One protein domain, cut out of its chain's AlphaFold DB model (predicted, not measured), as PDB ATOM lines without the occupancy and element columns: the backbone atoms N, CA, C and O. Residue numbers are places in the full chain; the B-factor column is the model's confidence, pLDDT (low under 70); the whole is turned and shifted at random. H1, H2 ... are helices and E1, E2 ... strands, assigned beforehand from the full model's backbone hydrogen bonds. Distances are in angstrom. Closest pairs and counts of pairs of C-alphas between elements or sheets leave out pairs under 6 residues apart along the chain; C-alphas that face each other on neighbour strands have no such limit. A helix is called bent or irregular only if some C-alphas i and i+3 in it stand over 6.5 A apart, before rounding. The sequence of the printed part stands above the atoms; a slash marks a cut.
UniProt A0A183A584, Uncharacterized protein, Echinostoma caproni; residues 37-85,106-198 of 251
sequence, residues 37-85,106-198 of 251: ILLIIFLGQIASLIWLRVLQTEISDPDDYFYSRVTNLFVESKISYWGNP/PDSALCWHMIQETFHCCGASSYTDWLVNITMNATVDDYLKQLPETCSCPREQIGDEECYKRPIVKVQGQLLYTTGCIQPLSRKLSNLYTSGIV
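Overview. This is residues 37 to 85 and 106 to 198 of the 251 residues of an uncharacterized protein of Echinostoma caproni (UniProt A0A183A584). The model is a long, loose body of helices with a small, loop-rich head at one end. At the other end H1 and H8 run opposite ways as a tapering arm, and H1 continues past it as a single helix whose residues 37 to 47 stick out free. Between arm and head H2 and H3 cross, and the head holds the short hairpin of E1 and E2 with the short helices H4, H5, H6 and H7 around it. The printed part has 142 residues with eight named helices and two named strands, in the order H1 H2 H3 H4 H5 H6 H7 E1 E2 H8; its one sheet, E1 - E2, is antiparallel, and the class is mostly helix. The whole is loose, with a radius of gyration of the C-alphas of 18.5 A, and elongated, spanning 64 by 34 by 29 A.

Along the chain. The sheet is made of E1, residues 168 to 171, and E2, residues 174 to 177; C-alpha 168 is at (-20.000, -34.105, 23.043). Short helices come before it in the chain: H4, residues 127 to 130, H5, residues 140 to 144, H6, residues 155 to 158, and H7, residues 160 to 164. H4 is neither bent nor irregular, but only just: C-alphas 127 and 130 are 6.0 A apart. The longer helices are H1, residues 37 to 60, 34.1 A from first to last C-alpha; H2, residues 65 to 83, 26.2 A; H3, residues 107 to 119, 18.2 A; and H8, residues 182 to 198, 24.7 A. H1 begins with C-alpha 37 at (-57.160, -48.411, -7.233), and H8 ends with C-alpha 198 at (-47.173, -53.020, 12.662).

Arrangement. E1 and E2 form a hairpin, antiparallel, with 146 degrees between their directions; N 169 and O 176 are within hydrogen-bond range at 2.9 A, as are N 171 and O 174 at 3.0 A. The closest C-alphas of H4 and E2 are those of Tyr 127 and Tyr 177, 6.8 A apart; those of H5 and E1 are Leu 144 and Val 171, 7.8 A; those of H7 and E2 are Cys 163 and Leu 175, 7.9 A. H6 and H7 are close but not clearly touching, with C-alphas 155 and 163 the closest at 7.1 A. H4 and H2 are also close but not clearly touching, with the C-alphas of Lys 78 and Trp 130 the closest at 7.0 A. H2 touches H3 with residues 73 to 81 alone, closest at the C-alphas of Ser 77 and Ala 109, 4.1 A; they run opposite ways at a steep tilt of 69.6 degrees, only just short of about perpendicular. H3 and H8 only just touch, with 3 pairs of C-alphas within 8 A, the closest those of Phe 119 and Pro 184 at 6.4 A, and are about perpendicular at 80 degrees. H8 touches H1, of which residues 49 to 59 alone take part, closest at the C-alphas of Leu 52 and Tyr 193, 6.9 A; they run opposite ways at a steep tilt of 38 degrees. H1 and H2 touch only at the corner, and only just, with 3 pairs of C-alphas within 8 A, the closest those of Glu 58 and Phe 66 at 6.1 A. H1 and H3 are apart. In H1, H2, H3, H5 and H7 every O i to N i+4 pair is within hydrogen-bond range, in H8 12 of 13 are, and H4 and H6 are too short for such a pair.

Size, cuts and confidence. The two C-alphas farthest apart are those of Leu 38 and Asn 137, 66.5 A. Residues 86 to 105 are cut out, and C-alphas 85 and 106 are 14.3 A apart across the cut, in the link from H2 to H3. Of the links that are printed whole, none is long. The mean pLDDT of the printed part is 81.7, and 18 residues are under 70, among them residues 132 to 141.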
ATOM      1  N   ILE A  37     -57.979 -49.181  -8.181       83.69
ATOM      2  CA  ILE A  37     -57.160 -48.411  -7.233       83.69
ATOM      3  C   ILE A  37     -56.821 -49.265  -6.007       83.69
ATOM      4  O   ILE A  37     -55.658 -49.326  -5.610       83.69
ATOM      5  N   LEU A  38     -57.801 -49.977  -5.442       80.56
ATOM      6  CA  LEU A  38     -57.577 -50.875  -4.305       80.56
ATOM      7  C   LEU A  38     -56.579 -51.990  -4.635       80.56
ATOM      8  O   LEU A  38     -55.707 -52.278  -3.818       80.56
ATOM      9  N   LEU A  39     -56.656 -52.575  -5.834       80.69
ATOM     10  CA  LEU A  39     -55.700 -53.587  -6.282       80.69
ATOM     11  C   LEU A  39     -54.275 -53.021  -6.381       80.69
ATOM     12  O   LEU A  39     -53.332 -53.662  -5.920       80.69
ATOM     13  N   ILE A  40     -54.111 -51.817  -6.937       87.12
ATOM     14  CA  ILE A  40     -52.803 -51.148  -7.029       87.12
ATOM     15  C   ILE A  40     -52.241 -50.878  -5.629       87.12
ATOM     16  O   ILE A  40     -51.076 -51.180  -5.368       87.12
ATOM     17  N   ILE A  41     -53.067 -50.362  -4.713       86.56
ATOM     18  CA  ILE A  41     -52.659 -50.120  -3.324       86.56
ATOM     19  C   ILE A  41     -52.241 -51.439  -2.665       86.56
ATOM     20  O   ILE A  41     -51.191 -51.496  -2.029       86.56
ATOM     21  N   PHE A  42     -53.015 -52.508  -2.845       84.50
ATOM     22  CA  PHE A  42     -52.714 -53.824  -2.288       84.50
ATOM     23  C   PHE A  42     -51.375 -54.381  -2.794       84.50
ATOM     24  O   PHE A  42     -50.543 -54.810  -1.992       84.50
ATOM     25  N   LEU A  43     -51.121 -54.307  -4.104       88.56
ATOM     26  CA  LEU A  43     -49.834 -54.694  -4.690       88.56
ATOM     27  C   LEU A  43     -48.681 -53.845  -4.136       88.56
ATOM     28  O   LEU A  43     -47.624 -54.387  -3.808       88.56
ATOM     29  N   GLY A  44     -48.896 -52.538  -3.958       87.88
ATOM     30  CA  GLY A  44     -47.930 -51.636  -3.329       87.88
ATOM     31  C   GLY A  44     -47.607 -52.014  -1.878       87.88
ATOM     32  O   GLY A  44     -46.444 -51.977  -1.478       87.88
ATOM     33  N   GLN A  45     -48.603 -52.448  -1.100       85.00
ATOM     34  CA  GLN A  45     -48.385 -52.931   0.269       85.00
ATOM     35  C   GLN A  45     -47.598 -54.250   0.295       85.00
ATOM     36  O   GLN A  45     -46.686 -54.394   1.107       85.00
ATOM     37  N   ILE A  46     -47.878 -55.192  -0.617       85.56
ATOM     38  CA  ILE A  46     -47.093 -56.435  -0.738       85.56
ATOM     39  C   ILE A  46     -45.638 -56.122  -1.090       85.56
ATOM     40  O   ILE A  46     -44.727 -56.639  -0.442       85.56
ATOM     41  N   ALA A  47     -45.405 -55.250  -2.074       88.94
ATOM     42  CA  ALA A  47     -44.057 -54.822  -2.438       88.94
ATOM     43  C   ALA A  47     -43.335 -54.166  -1.247       88.94
ATOM     44  O   ALA A  47     -42.177 -54.481  -0.980       88.94
ATOM     45  N   SER A  48     -44.045 -53.333  -0.478       87.75
ATOM     46  CA  SER A  48     -43.515 -52.698   0.733       87.75
ATOM     47  C   SER A  48     -43.149 -53.721   1.812       87.75
ATOM     48  O   SER A  48     -42.096 -53.594   2.427       87.75
ATOM     49  N   LEU A  49     -43.957 -54.771   2.017       83.81
ATOM     50  CA  LEU A  49     -43.632 -55.866   2.943       83.81
ATOM     51  C   LEU A  49     -42.379 -56.630   2.516       83.81
ATOM     52  O   LEU A  49     -41.532 -56.928   3.357       83.81
ATOM     53  N   ILE A  50     -42.256 -56.945   1.225       87.44
ATOM     54  CA  ILE A  50     -41.074 -57.627   0.682       87.44
ATOM     55  C   ILE A  50     -39.837 -56.756   0.901       87.44
ATOM     56  O   ILE A  50     -38.833 -57.233   1.426       87.44
ATOM     57  N   TRP A  51     -39.926 -55.469   0.568       86.50
ATOM     58  CA  TRP A  51     -38.822 -54.533   0.746       86.50
ATOM     59  C   TRP A  51     -38.431 -54.381   2.219       86.50
ATOM     60  O   TRP A  51     -37.252 -54.430   2.557       86.50
ATOM     61  N   LEU A  52     -39.417 -54.312   3.118       85.50
ATOM     62  CA  LEU A  52     -39.191 -54.259   4.559       85.50
ATOM     63  C   LEU A  52     -38.483 -55.523   5.077       85.50
ATOM     64  O   LEU A  52     -37.631 -55.436   5.957       85.50
ATOM     65  N   ARG A  53     -38.801 -56.702   4.525       82.88
ATOM     66  CA  ARG A  53     -38.112 -57.962   4.857       82.88
ATOM     67  C   ARG A  53     -36.667 -57.980   4.375       82.88
ATOM     68  O   ARG A  53     -35.801 -58.385   5.139       82.88
ATOM     69  N   VAL A  54     -36.403 -57.510   3.158       84.06
ATOM     70  CA  VAL A  54     -35.030 -57.378   2.639       84.06
ATOM     71  C   VAL A  54     -34.228 -56.406   3.506       84.06
ATOM     72  O   VAL A  54     -33.116 -56.712   3.934       84.06
ATOM     73  N   LEU A  55     -34.824 -55.269   3.862       80.31
ATOM     74  CA  LEU A  55     -34.204 -54.299   4.758       80.31
ATOM     75  C   LEU A  55     -33.918 -54.907   6.143       80.31
ATOM     76  O   LEU A  55     -32.861 -54.667   6.717       80.31
ATOM     77  N   GLN A  56     -34.822 -55.742   6.669       80.31
ATOM     78  CA  GLN A  56     -34.599 -56.459   7.926       80.31
ATOM     79  C   GLN A  56     -33.362 -57.344   7.859       80.31
ATOM     80  O   GLN A  56     -32.587 -57.357   8.811       80.31
ATOM     81  N   THR A  57     -33.198 -58.094   6.769       77.69
ATOM     82  CA  THR A  57     -32.044 -58.980   6.606       77.69
ATOM     83  C   THR A  57     -30.749 -58.184   6.502       77.69
ATOM     84  O   THR A  57     -29.760 -58.593   7.095       77.69
ATOM     85  N   GLU A  58     -30.769 -57.011   5.859       75.12
ATOM     86  CA  GLU A  58     -29.592 -56.136   5.775       75.12
ATOM     87  C   GLU A  58     -29.239 -55.456   7.114       75.12
ATOM     88  O   GLU A  58     -28.067 -55.203   7.370       75.12
ATOM     89  N   ILE A  59     -30.226 -55.144   7.964       73.50
ATOM     90  CA  ILE A  59     -30.000 -54.493   9.272       73.50
ATOM     91  C   ILE A  59     -29.674 -55.510  10.373       73.50
ATOM     92  O   ILE A  59     -28.911 -55.203  11.286       73.50
ATOM     93  N   SER A  60     -30.306 -56.688  10.336       70.62
ATOM     94  CA  SER A  60     -30.163 -57.712  11.381       70.62
ATOM     95  C   SER A  60     -28.832 -58.442  11.318       70.62
ATOM     96  O   SER A  60     -28.460 -59.035  12.325       70.62
ATOM     97  N   ASP A  61     -28.157 -58.422  10.166       70.50
ATOM     98  CA  ASP A  61     -26.809 -58.957  10.018       70.50
ATOM     99  C   ASP A  61     -25.798 -57.864  10.409       70.50
ATOM    100  O   ASP A  61     -25.555 -56.937   9.625       70.50
ATOM    101  N   PRO A  62     -25.270 -57.883  11.647       53.69
ATOM    102  CA  PRO A  62     -24.473 -56.782  12.179       53.69
ATOM    103  C   PRO A  62     -23.100 -56.686  11.509       53.69
ATOM    104  O   PRO A  62     -22.444 -55.653  11.640       53.69
ATOM    105  N   ASP A  63     -22.676 -57.744  10.812       56.03
ATOM    106  CA  ASP A  63     -21.260 -58.014  10.611       56.03
ATOM    107  C   ASP A  63     -20.689 -57.620   9.251       56.03
ATOM    108  O   ASP A  63     -19.484 -57.757   9.119       56.03
ATOM    109  N   ASP A  64     -21.428 -57.051   8.283       65.94
ATOM    110  CA  ASP A  64     -20.719 -56.344   7.193       65.94
ATOM    111  C   ASP A  64     -21.563 -55.424   6.299       65.94
ATOM    112  O   ASP A  64     -21.125 -54.321   5.988       65.94
ATOM    113  N   TYR A  65     -22.764 -55.804   5.851       80.69
ATOM    114  CA  TYR A  65     -23.364 -55.112   4.691       80.69
ATOM    115  C   TYR A  65     -23.793 -53.665   4.954       80.69
ATOM    116  O   TYR A  65     -23.407 -52.759   4.210       80.69
ATOM    117  N   PHE A  66     -24.588 -53.424   6.000       83.56
ATOM    118  CA  PHE A  66     -25.018 -52.068   6.342       83.56
ATOM    119  C   PHE A  66     -23.831 -51.211   6.796       83.56
ATOM    120  O   PHE A  66     -23.646 -50.094   6.311       83.56
ATOM    121  N   TYR A  67     -22.995 -51.761   7.679       87.19
ATOM    122  CA  TYR A  67     -21.808 -51.085   8.195       87.19
ATOM    123  C   TYR A  67     -20.846 -50.693   7.064       87.19
ATOM    124  O   TYR A  67     -20.415 -49.542   6.993       87.19
ATOM    125  N   SER A  68     -20.571 -51.611   6.133       88.69
ATOM    126  CA  SER A  68     -19.723 -51.390   4.959       88.69
ATOM    127  C   SER A  68     -20.318 -50.350   4.016       88.69
ATOM    128  O   SER A  68     -19.611 -49.434   3.612       88.69
ATOM    129  N   ARG A  69     -21.628 -50.390   3.721       88.56
ATOM    130  CA  ARG A  69     -22.270 -49.363   2.875       88.56
ATOM    131  C   ARG A  69     -22.182 -47.967   3.485       88.56
ATOM    132  O   ARG A  69     -21.833 -47.024   2.782       88.56
ATOM    133  N   VAL A  70     -22.472 -47.830   4.779       90.75
ATOM    134  CA  VAL A  70     -22.395 -46.531   5.467       90.75
ATOM    135  C   VAL A  70     -20.944 -46.059   5.579       90.75
ATOM    136  O   VAL A  70     -20.669 -44.876   5.397       90.75
ATOM    137  N   THR A  71     -20.002 -46.973   5.809       91.56
ATOM    138  CA  THR A  71     -18.569 -46.655   5.839       91.56
ATOM    139  C   THR A  71     -18.050 -46.253   4.458       91.56
ATOM    140  O   THR A  71     -17.308 -45.284   4.356       91.56
ATOM    141  N   ASN A  72     -18.471 -46.921   3.385       92.38
ATOM    142  CA  ASN A  72     -18.112 -46.550   2.015       92.38
ATOM    143  C   ASN A  72     -18.685 -45.180   1.649       92.38
ATOM    144  O   ASN A  72     -17.951 -44.336   1.146       92.38
ATOM    145  N   LEU A  73     -19.949 -44.919   1.999       92.12
ATOM    146  CA  LEU A  73     -20.565 -43.600   1.845       92.12
ATOM    147  C   LEU A  73     -19.756 -42.522   2.580       92.12
ATOM    148  O   LEU A  73     -19.483 -41.458   2.025       92.12
ATOM    149  N   PHE A  74     -19.329 -42.811   3.812       93.06
ATOM    150  CA  PHE A  74     -18.450 -41.925   4.564       93.06
ATOM    151  C   PHE A  74     -17.115 -41.703   3.848       93.06
ATOM    152  O   PHE A  74     -16.703 -40.559   3.676       93.06
ATOM    153  N   VAL A  75     -16.440 -42.762   3.404       90.94
ATOM    154  CA  VAL A  75     -15.144 -42.669   2.716       90.94
ATOM    155  C   VAL A  75     -15.260 -41.840   1.439       90.94
ATOM    156  O   VAL A  75     -14.443 -40.947   1.226       90.94
ATOM    157  N   GLU A  76     -16.294 -42.060   0.629       89.94
ATOM    158  CA  GLU A  76     -16.565 -41.265  -0.572       89.94
ATOM    159  C   GLU A  76     -16.823 -39.792  -0.233       89.94
ATOM    160  O   GLU A  76     -16.232 -38.902  -0.849       89.94
ATOM    161  N   SER A  77     -17.633 -39.523   0.797       88.50
ATOM    162  CA  SER A  77     -17.889 -38.158   1.267       88.50
ATOM    163  C   SER A  77     -16.614 -37.472   1.767       88.50
ATOM    164  O   SER A  77     -16.375 -36.302   1.468       88.50
ATOM    165  N   LYS A  78     -15.749 -38.214   2.470       87.69
ATOM    166  CA  LYS A  78     -14.470 -37.736   2.992       87.69
ATOM    167  C   LYS A  78     -13.522 -37.407   1.845       87.69
ATOM    168  O   LYS A  78     -12.946 -36.324   1.833       87.69
ATOM    169  N   ILE A  79     -13.383 -38.300   0.864       86.44
ATOM    170  CA  ILE A  79     -12.561 -38.060  -0.331       86.44
ATOM    171  C   ILE A  79     -13.059 -36.819  -1.072       86.44
ATOM    172  O   ILE A  79     -12.245 -35.984  -1.451       86.44
ATOM    173  N   SER A  80     -14.374 -36.652  -1.226       83.88
ATOM    174  CA  SER A  80     -14.936 -35.451  -1.846       83.88
ATOM    175  C   SER A  80     -14.634 -34.177  -1.060       83.88
ATOM    176  O   SER A  80     -14.323 -33.157  -1.667       83.88
ATOM    177  N   TYR A  81     -14.755 -34.221   0.267       79.50
ATOM    178  CA  TYR A  81     -14.542 -33.062   1.134       79.50
ATOM    179  C   TYR A  81     -13.089 -32.569   1.078       79.50
ATOM    180  O   TYR A  81     -12.838 -31.369   1.015       79.50
ATOM    181  N   TRP A  82     -12.126 -33.495   1.058       78.31
ATOM    182  CA  TRP A  82     -10.698 -33.163   1.021       78.31
ATOM    183  C   TRP A  82     -10.132 -32.998  -0.392       78.31
ATOM    184  O   TRP A  82      -9.147 -32.289  -0.578       78.31
ATOM    185  N   GLY A  83     -10.730 -33.654  -1.387       70.69
ATOM    186  CA  GLY A  83     -10.259 -33.656  -2.771       70.69
ATOM    187  C   GLY A  83     -10.467 -32.333  -3.507       70.69
ATOM    188  O   GLY A  83      -9.833 -32.118  -4.537       70.69
ATOM    189  N   ASN A  84     -11.316 -31.439  -2.989       64.31
ATOM    190  CA  ASN A  84     -11.578 -30.133  -3.592       64.31
ATOM    191  C   ASN A  84     -11.618 -29.012  -2.528       64.31
ATOM    192  O   ASN A  84     -12.696 -28.625  -2.072       64.31
ATOM    193  N   PRO A  85     -10.456 -28.474  -2.112       57.53
ATOM    194  CA  PRO A  85     -10.363 -27.489  -1.030       57.53
ATOM    195  C   PRO A  85     -11.021 -26.134  -1.347       57.53
ATOM    196  O   PRO A  85     -11.300 -25.373  -0.424       57.53
ATOM    197  N   PRO A 106     -20.590 -34.605  -5.313       66.25
ATOM    198  CA  PRO A 106     -20.977 -35.999  -5.390       66.25
ATOM    199  C   PRO A 106     -22.110 -36.249  -4.394       66.25
ATOM    200  O   PRO A 106     -22.057 -35.793  -3.246       66.25
ATOM    201  N   ASP A 107     -23.124 -36.991  -4.839       78.06
ATOM    202  CA  ASP A 107     -24.335 -37.299  -4.069       78.06
ATOM    203  C   ASP A 107     -24.017 -37.873  -2.673       78.06
ATOM    204  O   ASP A 107     -24.761 -37.661  -1.713       78.06
ATOM    205  N   SER A 108     -22.869 -38.543  -2.528       85.00
ATOM    206  CA  SER A 108     -22.388 -39.108  -1.265       85.00
ATOM    207  C   SER A 108     -22.054 -38.055  -0.205       85.00
ATOM    208  O   SER A 108     -22.372 -38.255   0.967       85.00
ATOM    209  N   ALA A 109     -21.476 -36.914  -0.586       84.19
ATOM    210  CA  ALA A 109     -21.123 -35.854   0.354       84.19
ATOM    211  C   ALA A 109     -22.357 -35.103   0.873       84.19
ATOM    212  O   ALA A 109     -22.440 -34.811   2.067       84.19
ATOM    213  N   LEU A 110     -23.344 -34.867   0.003       85.62
ATOM    214  CA  LEU A 110     -24.635 -34.300   0.400       85.62
ATOM    215  C   LEU A 110     -25.396 -35.261   1.323       85.62
ATOM    216  O   LEU A 110     -25.900 -34.859   2.370       85.62
ATOM    217  N   CYS A 111     -25.444 -36.544   0.957       90.12
ATOM    218  CA  CYS A 111     -26.078 -37.575   1.770       90.12
ATOM    219  C   CYS A 111     -25.446 -37.654   3.166       90.12
ATOM    220  O   CYS A 111     -26.153 -37.636   4.174       90.12
ATOM    221  N   TRP A 112     -24.113 -37.658   3.237       92.88
ATOM    222  CA  TRP A 112     -23.404 -37.690   4.510       92.88
ATOM    223  C   TRP A 112     -23.662 -36.444   5.363       92.88
ATOM    224  O   TRP A 112     -23.917 -36.566   6.560       92.88
ATOM    225  N   HIS A 113     -23.670 -35.258   4.751       90.06
ATOM    226  CA  HIS A 113     -24.006 -34.007   5.432       90.06
ATOM    227  C   HIS A 113     -25.386 -34.078   6.099       90.06
ATOM    228  O   HIS A 113     -25.500 -33.824   7.299       90.06
ATOM    229  N   MET A 114     -26.409 -34.522   5.358       90.38
ATOM    230  CA  MET A 114     -27.766 -34.691   5.888       90.38
ATOM    231  C   MET A 114     -27.818 -35.703   7.039       90.38
ATOM    232  O   MET A 114     -28.533 -35.487   8.017       90.38
ATOM    233  N   ILE A 115     -27.059 -36.801   6.953       92.44
ATOM    234  CA  ILE A 115     -26.963 -37.792   8.035       92.44
ATOM    235  C   ILE A 115     -26.380 -37.139   9.293       92.44
ATOM    236  O   ILE A 115     -26.959 -37.267  10.373       92.44
ATOM    237  N   GLN A 116     -25.266 -36.417   9.172       92.12
ATOM    238  CA  GLN A 116     -24.617 -35.769  10.313       92.12
ATOM    239  C   GLN A 116     -25.510 -34.718  10.970       92.12
ATOM    240  O   GLN A 116     -25.619 -34.688  12.195       92.12
ATOM    241  N   GLU A 117     -26.180 -33.896  10.164       88.94
ATOM    242  CA  GLU A 117     -27.100 -32.868  10.647       88.94
ATOM    243  C   GLU A 117     -28.317 -33.488  11.348       88.94
ATOM    244  O   GLU A 117     -28.642 -33.110  12.472       88.94
ATOM    245  N   THR A 118     -28.938 -34.500  10.732       89.81
ATOM    246  CA  THR A 118     -30.152 -35.154  11.250       89.81
ATOM    247  C   THR A 118     -29.890 -35.943  12.533       89.81
ATOM    248  O   THR A 118     -30.717 -35.953  13.445       89.81
ATOM    249  N   PHE A 119     -28.762 -36.654  12.598       90.31
ATOM    250  CA  PHE A 119     -28.446 -37.555  13.709       90.31
ATOM    251  C   PHE A 119     -27.480 -36.961  14.726       90.31
ATOM    252  O   PHE A 119     -27.218 -37.607  15.742       90.31
ATOM    253  N   HIS A 120     -26.989 -35.744  14.483       90.44
ATOM    254  CA  HIS A 120     -26.090 -35.028  15.382       90.44
ATOM    255  C   HIS A 120     -24.878 -35.884  15.767       90.44
ATOM    256  O   HIS A 120     -24.585 -36.140  16.938       90.44
ATOM    257  N   CYS A 121     -24.225 -36.397  14.733       92.38
ATOM    258  CA  CYS A 121     -23.140 -37.361  14.808       92.38
ATOM    259  C   CYS A 121     -21.975 -36.903  13.926       92.38
ATOM    260  O   CYS A 121     -22.139 -36.095  13.010       92.38
ATOM    261  N   CYS A 122     -20.780 -37.420  14.192       91.88
ATOM    262  CA  CYS A 122     -19.592 -37.066  13.432       91.88
ATOM    263  C   CYS A 122     -18.761 -38.304  13.101       91.88
ATOM    264  O   CYS A 122     -18.401 -39.069  13.990       91.88
ATOM    265  N   GLY A 123     -18.455 -38.475  11.812       92.62
ATOM    266  CA  GLY A 123     -17.727 -39.636  11.301       92.62
ATOM    267  C   GLY A 123     -18.559 -40.921  11.312       92.62
ATOM    268  O   GLY A 123     -19.716 -40.938  11.741       92.62
ATOM    269  N   ALA A 124     -18.000 -41.998  10.767       92.56
ATOM    270  CA  ALA A 124     -18.697 -43.277  10.664       92.56
ATOM    271  C   ALA A 124     -18.895 -43.910  12.053       92.56
ATOM    272  O   ALA A 124     -20.022 -44.181  12.477       92.56
ATOM    273  N   SER A 125     -17.797 -44.050  12.786       91.56
ATOM    274  CA  SER A 125     -17.685 -44.556  14.155       91.56
ATOM    275  C   SER A 125     -17.403 -43.454  15.173       91.56
ATOM    276  O   SER A 125     -17.910 -43.515  16.295       91.56
ATOM    277  N   SER A 126     -16.624 -42.438  14.798       90.94
ATOM    278  CA  SER A 126     -16.219 -41.342  15.683       90.94
ATOM    279  C   SER A 126     -15.779 -40.121  14.879       90.94
ATOM    280  O   SER A 126     -15.362 -40.230  13.726       90.94
ATOM    281  N   TYR A 127     -15.774 -38.946  15.512       87.88
ATOM    282  CA  TYR A 127     -15.260 -37.713  14.909       87.88
ATOM    283  C   TYR A 127     -13.809 -37.837  14.424       87.88
ATOM    284  O   TYR A 127     -13.401 -37.158  13.482       87.88
ATOM    285  N   THR A 128     -13.042 -38.743  15.033       87.38
ATOM    286  CA  THR A 128     -11.667 -39.071  14.643       87.38
ATOM    287  C   THR A 128     -11.562 -39.650  13.236       87.38
ATOM    288  O   THR A 128     -10.496 -39.582  12.634       87.38
ATOM    289  N   ASP A 129     -12.645 -40.180  12.670       88.81
ATOM    290  CA  ASP A 129     -12.625 -40.769  11.331       88.81
ATOM    291  C   ASP A 129     -12.402 -39.718  10.243       88.81
ATOM    292  O   ASP A 129     -11.944 -40.041   9.148       88.81
ATOM    293  N   TRP A 130     -12.691 -38.446  10.531       86.44
ATOM    294  CA  TRP A 130     -12.383 -37.329   9.640       86.44
ATOM    295  C   TRP A 130     -10.893 -37.018   9.561       86.44
ATOM    296  O   TRP A 130     -10.455 -36.418   8.578       86.44
ATOM    297  N   LEU A 131     -10.102 -37.469  10.537       78.94
ATOM    298  CA  LEU A 131      -8.673 -37.203  10.591       78.94
ATOM    299  C   LEU A 131      -7.986 -37.890   9.399       78.94
ATOM    300  O   LEU A 131      -8.145 -39.090   9.151       78.94
ATOM    301  N   VAL A 132      -7.273 -37.107   8.593       66.56
ATOM    302  CA  VAL A 132      -6.379 -37.602   7.539       66.56
ATOM    303  C   VAL A 132      -4.994 -37.714   8.156       66.56
ATOM    304  O   VAL A 132      -4.616 -36.834   8.922       66.56
ATOM    305  N   ASN A 133      -4.283 -38.808   7.858       55.59
ATOM    306  CA  ASN A 133      -2.991 -39.172   8.443       55.59
ATOM    307  C   ASN A 133      -2.092 -37.937   8.602       55.59
ATOM    308  O   ASN A 133      -1.601 -37.364   7.629       55.59
ATOM    309  N   ILE A 134      -1.987 -37.489   9.847       52.94
ATOM    310  CA  ILE A 134      -1.447 -36.194  10.218       52.94
ATOM    311  C   ILE A 134       0.051 -36.204   9.910       52.94
ATOM    312  O   ILE A 134       0.825 -36.927  10.539       52.94
ATOM    313  N   THR A 135       0.479 -35.386   8.950       53.19
ATOM    314  CA  THR A 135       1.879 -34.965   8.880       53.19
ATOM    315  C   THR A 135       2.204 -34.296  10.214       53.19
ATOM    316  O   THR A 135       1.490 -33.386  10.622       53.19
ATOM    317  N   MET A 136       3.244 -34.774  10.907       53.41
ATOM    318  CA  MET A 136       3.580 -34.516  12.324       53.41
ATOM    319  C   MET A 136       3.739 -33.035  12.762       53.41
ATOM    320  O   MET A 136       4.184 -32.780  13.876       53.41
ATOM    321  N   ASN A 137       3.374 -32.058  11.925       57.34
ATOM    322  CA  ASN A 137       3.639 -30.634  12.107       57.34
ATOM    323  C   ASN A 137       2.394 -29.733  12.205       57.34
ATOM    324  O   ASN A 137       2.579 -28.549  12.478       57.34
ATOM    325  N   ALA A 138       1.165 -30.212  11.967       62.91
ATOM    326  CA  ALA A 138      -0.012 -29.351  12.142       62.91
ATOM    327  C   ALA A 138      -0.531 -29.398  13.589       62.91
ATOM    328  O   ALA A 138      -0.415 -30.401  14.300       62.91
ATOM    329  N   THR A 139      -1.022 -28.253  14.056       68.19
ATOM    330  CA  THR A 139      -1.495 -28.085  15.430       68.19
ATOM    331  C   THR A 139      -2.908 -28.644  15.579       68.19
ATOM    332  O   THR A 139      -3.657 -28.715  14.605       68.19
ATOM    333  N   VAL A 140      -3.296 -29.023  16.803       68.62
ATOM    334  CA  VAL A 140      -4.663 -29.491  17.114       68.62
ATOM    335  C   VAL A 140      -5.720 -28.501  16.596       68.62
ATOM    336  O   VAL A 140      -6.717 -28.922  16.012       68.62
ATOM    337  N   ASP A 141      -5.448 -27.201  16.710       68.75
ATOM    338  CA  ASP A 141      -6.294 -26.085  16.280       68.75
ATOM    339  C   ASP A 141      -6.555 -26.081  14.769       68.75
ATOM    340  O   ASP A 141      -7.676 -25.809  14.327       68.75
ATOM    341  N   ASP A 142      -5.534 -26.388  13.967       70.25
ATOM    342  CA  ASP A 142      -5.663 -26.420  12.511       70.25
ATOM    343  C   ASP A 142      -6.557 -27.577  12.063       70.25
ATOM    344  O   ASP A 142      -7.279 -27.429  11.078       70.25
ATOM    345  N   TYR A 143      -6.580 -28.693  12.799       73.56
ATOM    346  CA  TYR A 143      -7.459 -29.830  12.495       73.56
ATOM    347  C   TYR A 143      -8.912 -29.558  12.848       73.56
ATOM    348  O   TYR A 143      -9.807 -29.913  12.081       73.56
ATOM    349  N   LEU A 144      -9.156 -28.902  13.983       72.25
ATOM    350  CA  LEU A 144     -10.512 -28.561  14.411       72.25
ATOM    351  C   LEU A 144     -11.209 -27.636  13.416       72.25
ATOM    352  O   LEU A 144     -12.378 -27.832  13.100       72.25
ATOM    353  N   LYS A 145     -10.463 -26.696  12.830       72.50
ATOM    354  CA  LYS A 145     -10.956 -25.804  11.767       72.50
ATOM    355  C   LYS A 145     -11.202 -26.499  10.424       72.50
ATOM    356  O   LYS A 145     -11.791 -25.900   9.522       72.50
ATOM    357  N   GLN A 146     -10.702 -27.719  10.248       76.50
ATOM    358  CA  GLN A 146     -10.871 -28.490   9.017       76.50
ATOM    359  C   GLN A 146     -11.969 -29.556   9.119       76.50
ATOM    360  O   GLN A 146     -12.266 -30.203   8.120       76.50
ATOM    361  N   LEU A 147     -12.586 -29.742  10.288       83.06
ATOM    362  CA  LEU A 147     -13.770 -30.586  10.404       83.06
ATOM    363  C   LEU A 147     -14.976 -29.928   9.705       83.06
ATOM    364  O   LEU A 147     -15.089 -28.698   9.700       83.06
ATOM    365  N   PRO A 148     -15.905 -30.722   9.143       85.12
ATOM    366  CA  PRO A 148     -17.173 -30.201   8.647       85.12
ATOM    367  C   PRO A 148     -17.947 -29.482   9.753       85.12
ATOM    368  O   PRO A 148     -17.997 -29.954  10.889       85.12
ATOM    369  N   GLU A 149     -18.617 -28.381   9.415       84.12
ATOM    370  CA  GLU A 149     -19.396 -27.594  10.382       84.12
ATOM    371  C   GLU A 149     -20.493 -28.432  11.065       84.12
ATOM    372  O   GLU A 149     -20.742 -28.268  12.259       84.12
ATOM    373  N   THR A 150     -21.053 -29.422  10.357       87.62
ATOM    374  CA  THR A 150     -22.052 -30.381  10.871       87.62
ATOM    375  C   THR A 150     -21.545 -31.294  11.986       87.62
ATOM    376  O   THR A 150     -22.348 -31.872  12.716       87.62
ATOM    377  N   CYS A 151     -20.227 -31.431  12.156       88.31
ATOM    378  CA  CYS A 151     -19.643 -32.155  13.288       88.31
ATOM    379  C   CYS A 151     -19.671 -31.357  14.596       88.31
ATOM    380  O   CYS A 151     -19.450 -31.933  15.666       88.31
ATOM    381  N   SER A 152     -19.910 -30.049  14.518       87.94
ATOM    382  CA  SER A 152     -19.965 -29.163  15.674       87.94
ATOM    383  C   SER A 152     -21.405 -28.908  16.110       87.94
ATOM    384  O   SER A 152     -22.332 -28.918  15.301       87.94
ATOM    385  N   CYS A 153     -21.613 -28.696  17.410       84.06
ATOM    386  CA  CYS A 153     -22.921 -28.306  17.921       84.06
ATOM    387  C   CYS A 153     -23.081 -26.776  17.828       84.06
ATOM    388  O   CYS A 153     -22.330 -26.058  18.501       84.06
ATOM    389  N   PRO A 154     -24.039 -26.254  17.036       78.50
ATOM    390  CA  PRO A 154     -24.231 -24.817  16.874       78.50
ATOM    391  C   PRO A 154     -24.914 -24.230  18.116       78.50
ATOM    392  O   PRO A 154     -26.140 -24.156  18.209       78.50
ATOM    393  N   ARG A 155     -24.098 -23.788  19.081       72.06
ATOM    394  CA  ARG A 155     -24.561 -23.164  20.336       72.06
ATOM    395  C   ARG A 155     -25.524 -22.005  20.109       72.06
ATOM    396  O   ARG A 155     -26.480 -21.863  20.860       72.06
ATOM    397  N   GLU A 156     -25.280 -21.202  19.076       68.06
ATOM    398  CA  GLU A 156     -26.093 -20.024  18.756       68.06
ATOM    399  C   GLU A 156     -27.509 -20.380  18.285       68.06
ATOM    400  O   GLU A 156     -28.430 -19.600  18.499       68.06
ATOM    401  N   GLN A 157     -27.698 -21.554  17.677       68.81
ATOM    402  CA  GLN A 157     -28.994 -21.975  17.136       68.81
ATOM    403  C   GLN A 157     -29.785 -22.846  18.115       68.81
ATOM    404  O   GLN A 157     -31.004 -22.736  18.199       68.81
ATOM    405  N   ILE A 158     -29.092 -23.729  18.837       72.44
ATOM    406  CA  ILE A 158     -29.712 -24.800  19.628       72.44
ATOM    407  C   ILE A 158     -29.644 -24.509  21.141       72.44
ATOM    408  O   ILE A 158     -30.459 -25.014  21.910       72.44
ATOM    409  N   GLY A 159     -28.723 -23.647  21.578       74.38
ATOM    410  CA  GLY A 159     -28.474 -23.362  22.990       74.38
ATOM    411  C   GLY A 159     -27.557 -24.393  23.659       74.38
ATOM    412  O   GLY A 159     -27.494 -25.563  23.278       74.38
ATOM    413  N   ASP A 160     -26.819 -23.952  24.680       74.19
ATOM    414  CA  ASP A 160     -25.808 -24.775  25.354       74.19
ATOM    415  C   ASP A 160     -26.403 -26.035  26.008       74.19
ATOM    416  O   ASP A 160     -25.848 -27.125  25.869       74.19
ATOM    417  N   GLU A 161     -27.551 -25.920  26.680       78.31
ATOM    418  CA  GLU A 161     -28.163 -27.035  27.418       78.31
ATOM    419  C   GLU A 161     -28.558 -28.215  26.520       78.31
ATOM    420  O   GLU A 161     -28.393 -29.374  26.899       78.31
ATOM    421  N   GLU A 162     -29.060 -27.938  25.319       80.12
ATOM    422  CA  GLU A 162     -29.429 -28.950  24.324       80.12
ATOM    423  C   GLU A 162     -28.195 -29.684  23.779       80.12
ATOM    424  O   GLU A 162     -28.220 -30.910  23.624       80.12
ATOM    425  N   CYS A 163     -27.089 -28.965  23.555       78.69
ATOM    426  CA  CYS A 163     -25.821 -29.568  23.149       78.69
ATOM    427  C   CYS A 163     -25.271 -30.509  24.232       78.69
ATOM    428  O   CYS A 163     -24.835 -31.616  23.916       78.69
ATOM    429  N   TYR A 164     -25.325 -30.116  25.512       80.06
ATOM    430  CA  TYR A 164     -24.802 -30.922  26.627       80.06
ATOM    431  C   TYR A 164     -25.601 -32.199  26.923       80.06
ATOM    432  O   TYR A 164     -25.077 -33.103  27.573       80.06
ATOM    433  N   LYS A 165     -26.836 -32.327  26.423       82.50
ATOM    434  CA  LYS A 165     -27.606 -33.585  26.497       82.50
ATOM    435  C   LYS A 165     -27.052 -34.679  25.577       82.50
ATOM    436  O   LYS A 165     -27.484 -35.828  25.660       82.50
ATOM    437  N   ARG A 166     -26.138 -34.327  24.672       81.69
ATOM    438  CA  ARG A 166     -25.584 -35.215  23.648       81.69
ATOM    439  C   ARG A 166     -24.155 -35.613  24.022       81.69
ATOM    440  O   ARG A 166     -23.488 -34.885  24.753       81.69
ATOM    441  N   PRO A 167     -23.655 -36.757  23.534       82.81
ATOM    442  CA  PRO A 167     -22.253 -37.129  23.702       82.81
ATOM    443  C   PRO A 167     -21.369 -36.159  22.902       82.81
ATOM    444  O   PRO A 167     -21.216 -36.275  21.682       82.81
ATOM    445  N   ILE A 168     -20.836 -35.161  23.605       86.00
ATOM    446  CA  ILE A 168     -20.000 -34.105  23.043       86.00
ATOM    447  C   ILE A 168     -18.679 -33.980  23.794       86.00
ATOM    448  O   ILE A 168     -18.596 -34.220  24.999       86.00
ATOM    449  N   VAL A 169     -17.645 -33.542  23.083       84.69
ATOM    450  CA  VAL A 169     -16.347 -33.189  23.657       84.69
ATOM    451  C   VAL A 169     -16.059 -31.722  23.377       84.69
ATOM    452  O   VAL A 169     -16.297 -31.221  22.278       84.69
ATOM    453  N   LYS A 170     -15.547 -31.018  24.389       82.25
ATOM    454  CA  LYS A 170     -15.044 -29.657  24.218       82.25
ATOM    455  C   LYS A 170     -13.575 -29.731  23.826       82.25
ATOM    456  O   LYS A 170     -12.736 -30.012  24.679       82.25
ATOM    457  N   VAL A 171     -13.264 -29.439  22.569       77.69
ATOM    458  CA  VAL A 171     -11.878 -29.317  22.102       77.69
ATOM    459  C   VAL A 171     -11.635 -27.850  21.775       77.69
ATOM    460  O   VAL A 171     -12.290 -27.280  20.910       77.69
ATOM    461  N   GLN A 172     -10.769 -27.207  22.563       71.31
ATOM    462  CA  GLN A 172     -10.352 -25.806  22.375       71.31
ATOM    463  C   GLN A 172     -11.496 -24.790  22.196       71.31
ATOM    464  O   GLN A 172     -11.401 -23.833  21.437       71.31
ATOM    465  N   GLY A 173     -12.597 -24.974  22.928       73.31
ATOM    466  CA  GLY A 173     -13.729 -24.042  22.910       73.31
ATOM    467  C   GLY A 173     -14.854 -24.413  21.944       73.31
ATOM    468  O   GLY A 173     -15.967 -23.938  22.155       73.31
ATOM    469  N   GLN A 174     -14.615 -25.312  20.985       77.50
ATOM    470  CA  GLN A 174     -15.657 -25.884  20.128       77.50
ATOM    471  C   GLN A 174     -16.247 -27.154  20.754       77.50
ATOM    472  O   GLN A 174     -15.528 -27.957  21.354       77.50
ATOM    473  N   LEU A 175     -17.567 -27.322  20.638       84.69
ATOM    474  CA  LEU A 175     -18.279 -28.530  21.059       84.69
ATOM    475  C   LEU A 175     -18.474 -29.439  19.849       84.69
ATOM    476  O   LEU A 175     -19.150 -29.050  18.898       84.69
ATOM    477  N   LEU A 176     -17.905 -30.639  19.896       87.62
ATOM    478  CA  LEU A 176     -17.963 -31.612  18.807       87.62
ATOM    479  C   LEU A 176     -18.766 -32.830  19.225       87.62
ATOM    480  O   LEU A 176     -18.625 -33.296  20.357       87.62
ATOM    481  N   TYR A 177     -19.551 -33.377  18.303       89.75
ATOM    482  CA  TYR A 177     -20.207 -34.663  18.508       89.75
ATOM    483  C   TYR A 177     -19.169 -35.783  18.541       89.75
ATOM    484  O   TYR A 177     -18.394 -35.933  17.601       89.75
ATOM    485  N   THR A 178     -19.145 -36.583  19.609       88.00
ATOM    486  CA  THR A 178     -18.184 -37.693  19.729       88.00
ATOM    487  C   THR A 178     -18.696 -38.993  19.130       88.00
ATOM    488  O   THR A 178     -17.899 -39.852  18.767       88.00
ATOM    489  N   THR A 179     -20.015 -39.167  19.048       90.94
ATOM    490  CA  THR A 179     -20.636 -40.365  18.469       90.94
ATOM    491  C   THR A 179     -20.541 -40.380  16.952       90.94
ATOM    492  O   THR A 179     -20.931 -39.412  16.296       90.94
ATOM    493  N   GLY A 180     -20.140 -41.527  16.405       92.25
ATOM    494  CA  GLY A 180     -20.300 -41.838  14.989       92.25
ATOM    495  C   GLY A 180     -21.754 -41.999  14.562       92.25
ATOM    496  O   GLY A 180     -22.653 -42.225  15.376       92.25
ATOM    497  N   CYS A 181     -21.976 -41.891  13.258       94.00
ATOM    498  CA  CYS A 181     -23.300 -41.901  12.652       94.00
ATOM    499  C   CYS A 181     -23.902 -43.296  12.464       94.00
ATOM    500  O   CYS A 181     -25.123 -43.415  12.364       94.00
ATOM    501  N   ILE A 182     -23.096 -44.361  12.469       92.06
ATOM    502  CA  ILE A 182     -23.585 -45.725  12.210       92.06
ATOM    503  C   ILE A 182     -24.597 -46.184  13.268       92.06
ATOM    504  O   ILE A 182     -25.668 -46.683  12.923       92.06
ATOM    505  N   GLN A 183     -24.300 -45.989  14.556       89.38
ATOM    506  CA  GLN A 183     -25.201 -46.387  15.643       89.38
ATOM    507  C   GLN A 183     -26.562 -45.669  15.626       89.38
ATOM    508  O   GLN A 183     -27.587 -46.359  15.653       89.38
ATOM    509  N   PRO A 184     -26.637 -44.320  15.614       90.94
ATOM    510  CA  PRO A 184     -27.922 -43.626  15.601       90.94
ATOM    511  C   PRO A 184     -28.715 -43.913  14.322       90.94
ATOM    512  O   PRO A 184     -29.935 -44.082  14.399       90.94
ATOM    513  N   LEU A 185     -28.039 -44.062  13.177       91.06
ATOM    514  CA  LEU A 185     -28.673 -44.432  11.914       91.06
ATOM    515  C   LEU A 185     -29.262 -45.849  11.973       91.06
ATOM    516  O   LEU A 185     -30.441 -46.032  11.672       91.06
ATOM    517  N   SER A 186     -28.487 -46.833  12.439       87.75
ATOM    518  CA  SER A 186     -28.949 -48.215  12.635       87.75
ATOM    519  C   SER A 186     -30.151 -48.277  13.583       87.75
ATOM    520  O   SER A 186     -31.175 -48.881  13.260       87.75
ATOM    521  N   ARG A 187     -30.098 -47.558  14.714       88.19
ATOM    522  CA  ARG A 187     -31.218 -47.485  15.667       88.19
ATOM    523  C   ARG A 187     -32.465 -46.868  15.037       88.19
ATOM    524  O   ARG A 187     -33.570 -47.361  15.254       88.19
ATOM    525  N   LYS A 188     -32.317 -45.794  14.256       88.62
ATOM    526  CA  LYS A 188     -33.453 -45.155  13.580       88.62
ATOM    527  C   LYS A 188     -34.074 -46.077  12.539       88.62
ATOM    528  O   LYS A 188     -35.298 -46.181  12.502       88.62
ATOM    529  N   LEU A 189     -33.256 -46.756  11.739       85.81
ATOM    530  CA  LEU A 189     -33.721 -47.726  10.751       85.81
ATOM    531  C   LEU A 189     -34.420 -48.914  11.417       85.81
ATOM    532  O   LEU A 189     -35.498 -49.303  10.978       85.81
ATOM    533  N   SER A 190     -33.878 -49.418  12.527       85.19
ATOM    534  CA  SER A 190     -34.515 -50.458  13.340       85.19
ATOM    535  C   SER A 190     -35.886 -50.011  13.867       85.19
ATOM    536  O   SER A 190     -36.872 -50.727  13.709       85.19
ATOM    537  N   ASN A 191     -36.001 -48.784  14.383       85.94
ATOM    538  CA  ASN A 191     -37.281 -48.243  14.851       85.94
ATOM    539  C   ASN A 191     -38.304 -48.065  13.716       85.94
ATOM    540  O   ASN A 191     -39.481 -48.385  13.886       85.94
ATOM    541  N   LEU A 192     -37.870 -47.556  12.557       84.12
ATOM    542  CA  LEU A 192     -38.721 -47.442  11.366       84.12
ATOM    543  C   LEU A 192     -39.198 -48.818  10.902       84.12
ATOM    544  O   LEU A 192     -40.366 -48.983  10.562       84.12
ATOM    545  N   TYR A 193     -38.314 -49.812  10.961       82.69
ATOM    546  CA  TYR A 193     -38.638 -51.194  10.663       82.69
ATOM    547  C   TYR A 193     -39.703 -51.753  11.621       82.69
ATOM    548  O   TYR A 193     -40.725 -52.268  11.164       82.69
ATOM    549  N   THR A 194     -39.531 -51.584  12.937       84.31
ATOM    550  CA  THR A 194     -40.527 -52.003  13.936       84.31
ATOM    551  C   THR A 194     -41.879 -51.333  13.697       84.31
ATOM    552  O   THR A 194     -42.912 -52.000  13.740       84.31
ATOM    553  N   SER A 195     -41.884 -50.036  13.379       85.31
ATOM    554  CA  SER A 195     -43.111 -49.324  13.013       85.31
ATOM    555  C   SER A 195     -43.738 -49.892  11.734       85.31
ATOM    556  O   SER A 195     -44.955 -50.060  11.671       85.31
ATOM    557  N   GLY A 196     -42.930 -50.220  10.724       83.62
ATOM    558  CA  GLY A 196     -43.383 -50.795   9.459       83.62
ATOM    559  C   GLY A 196     -44.048 -52.163   9.622       83.62
ATOM    560  O   GLY A 196     -45.093 -52.401   9.019       83.62
ATOM    561  N   ILE A 197     -43.508 -53.031  10.490       84.56
ATOM    562  CA  ILE A 197     -44.096 -54.353  10.780       84.56
ATOM    563  C   ILE A 197     -45.518 -54.233  11.317       84.56
ATOM    564  O   ILE A 197     -46.319 -55.121  11.069       84.56
ATOM    565  N   VAL A 198     -45.836 -53.184  12.074       86.75
ATOM    566  CA  VAL A 198     -47.173 -53.020  12.662       86.75
ATOM    567  C   VAL A 198     -48.101 -52.301  11.690       86.75
ATOM    568  O   VAL A 198     -49.218 -52.749  11.447       86.75
TER     569      VAL A 198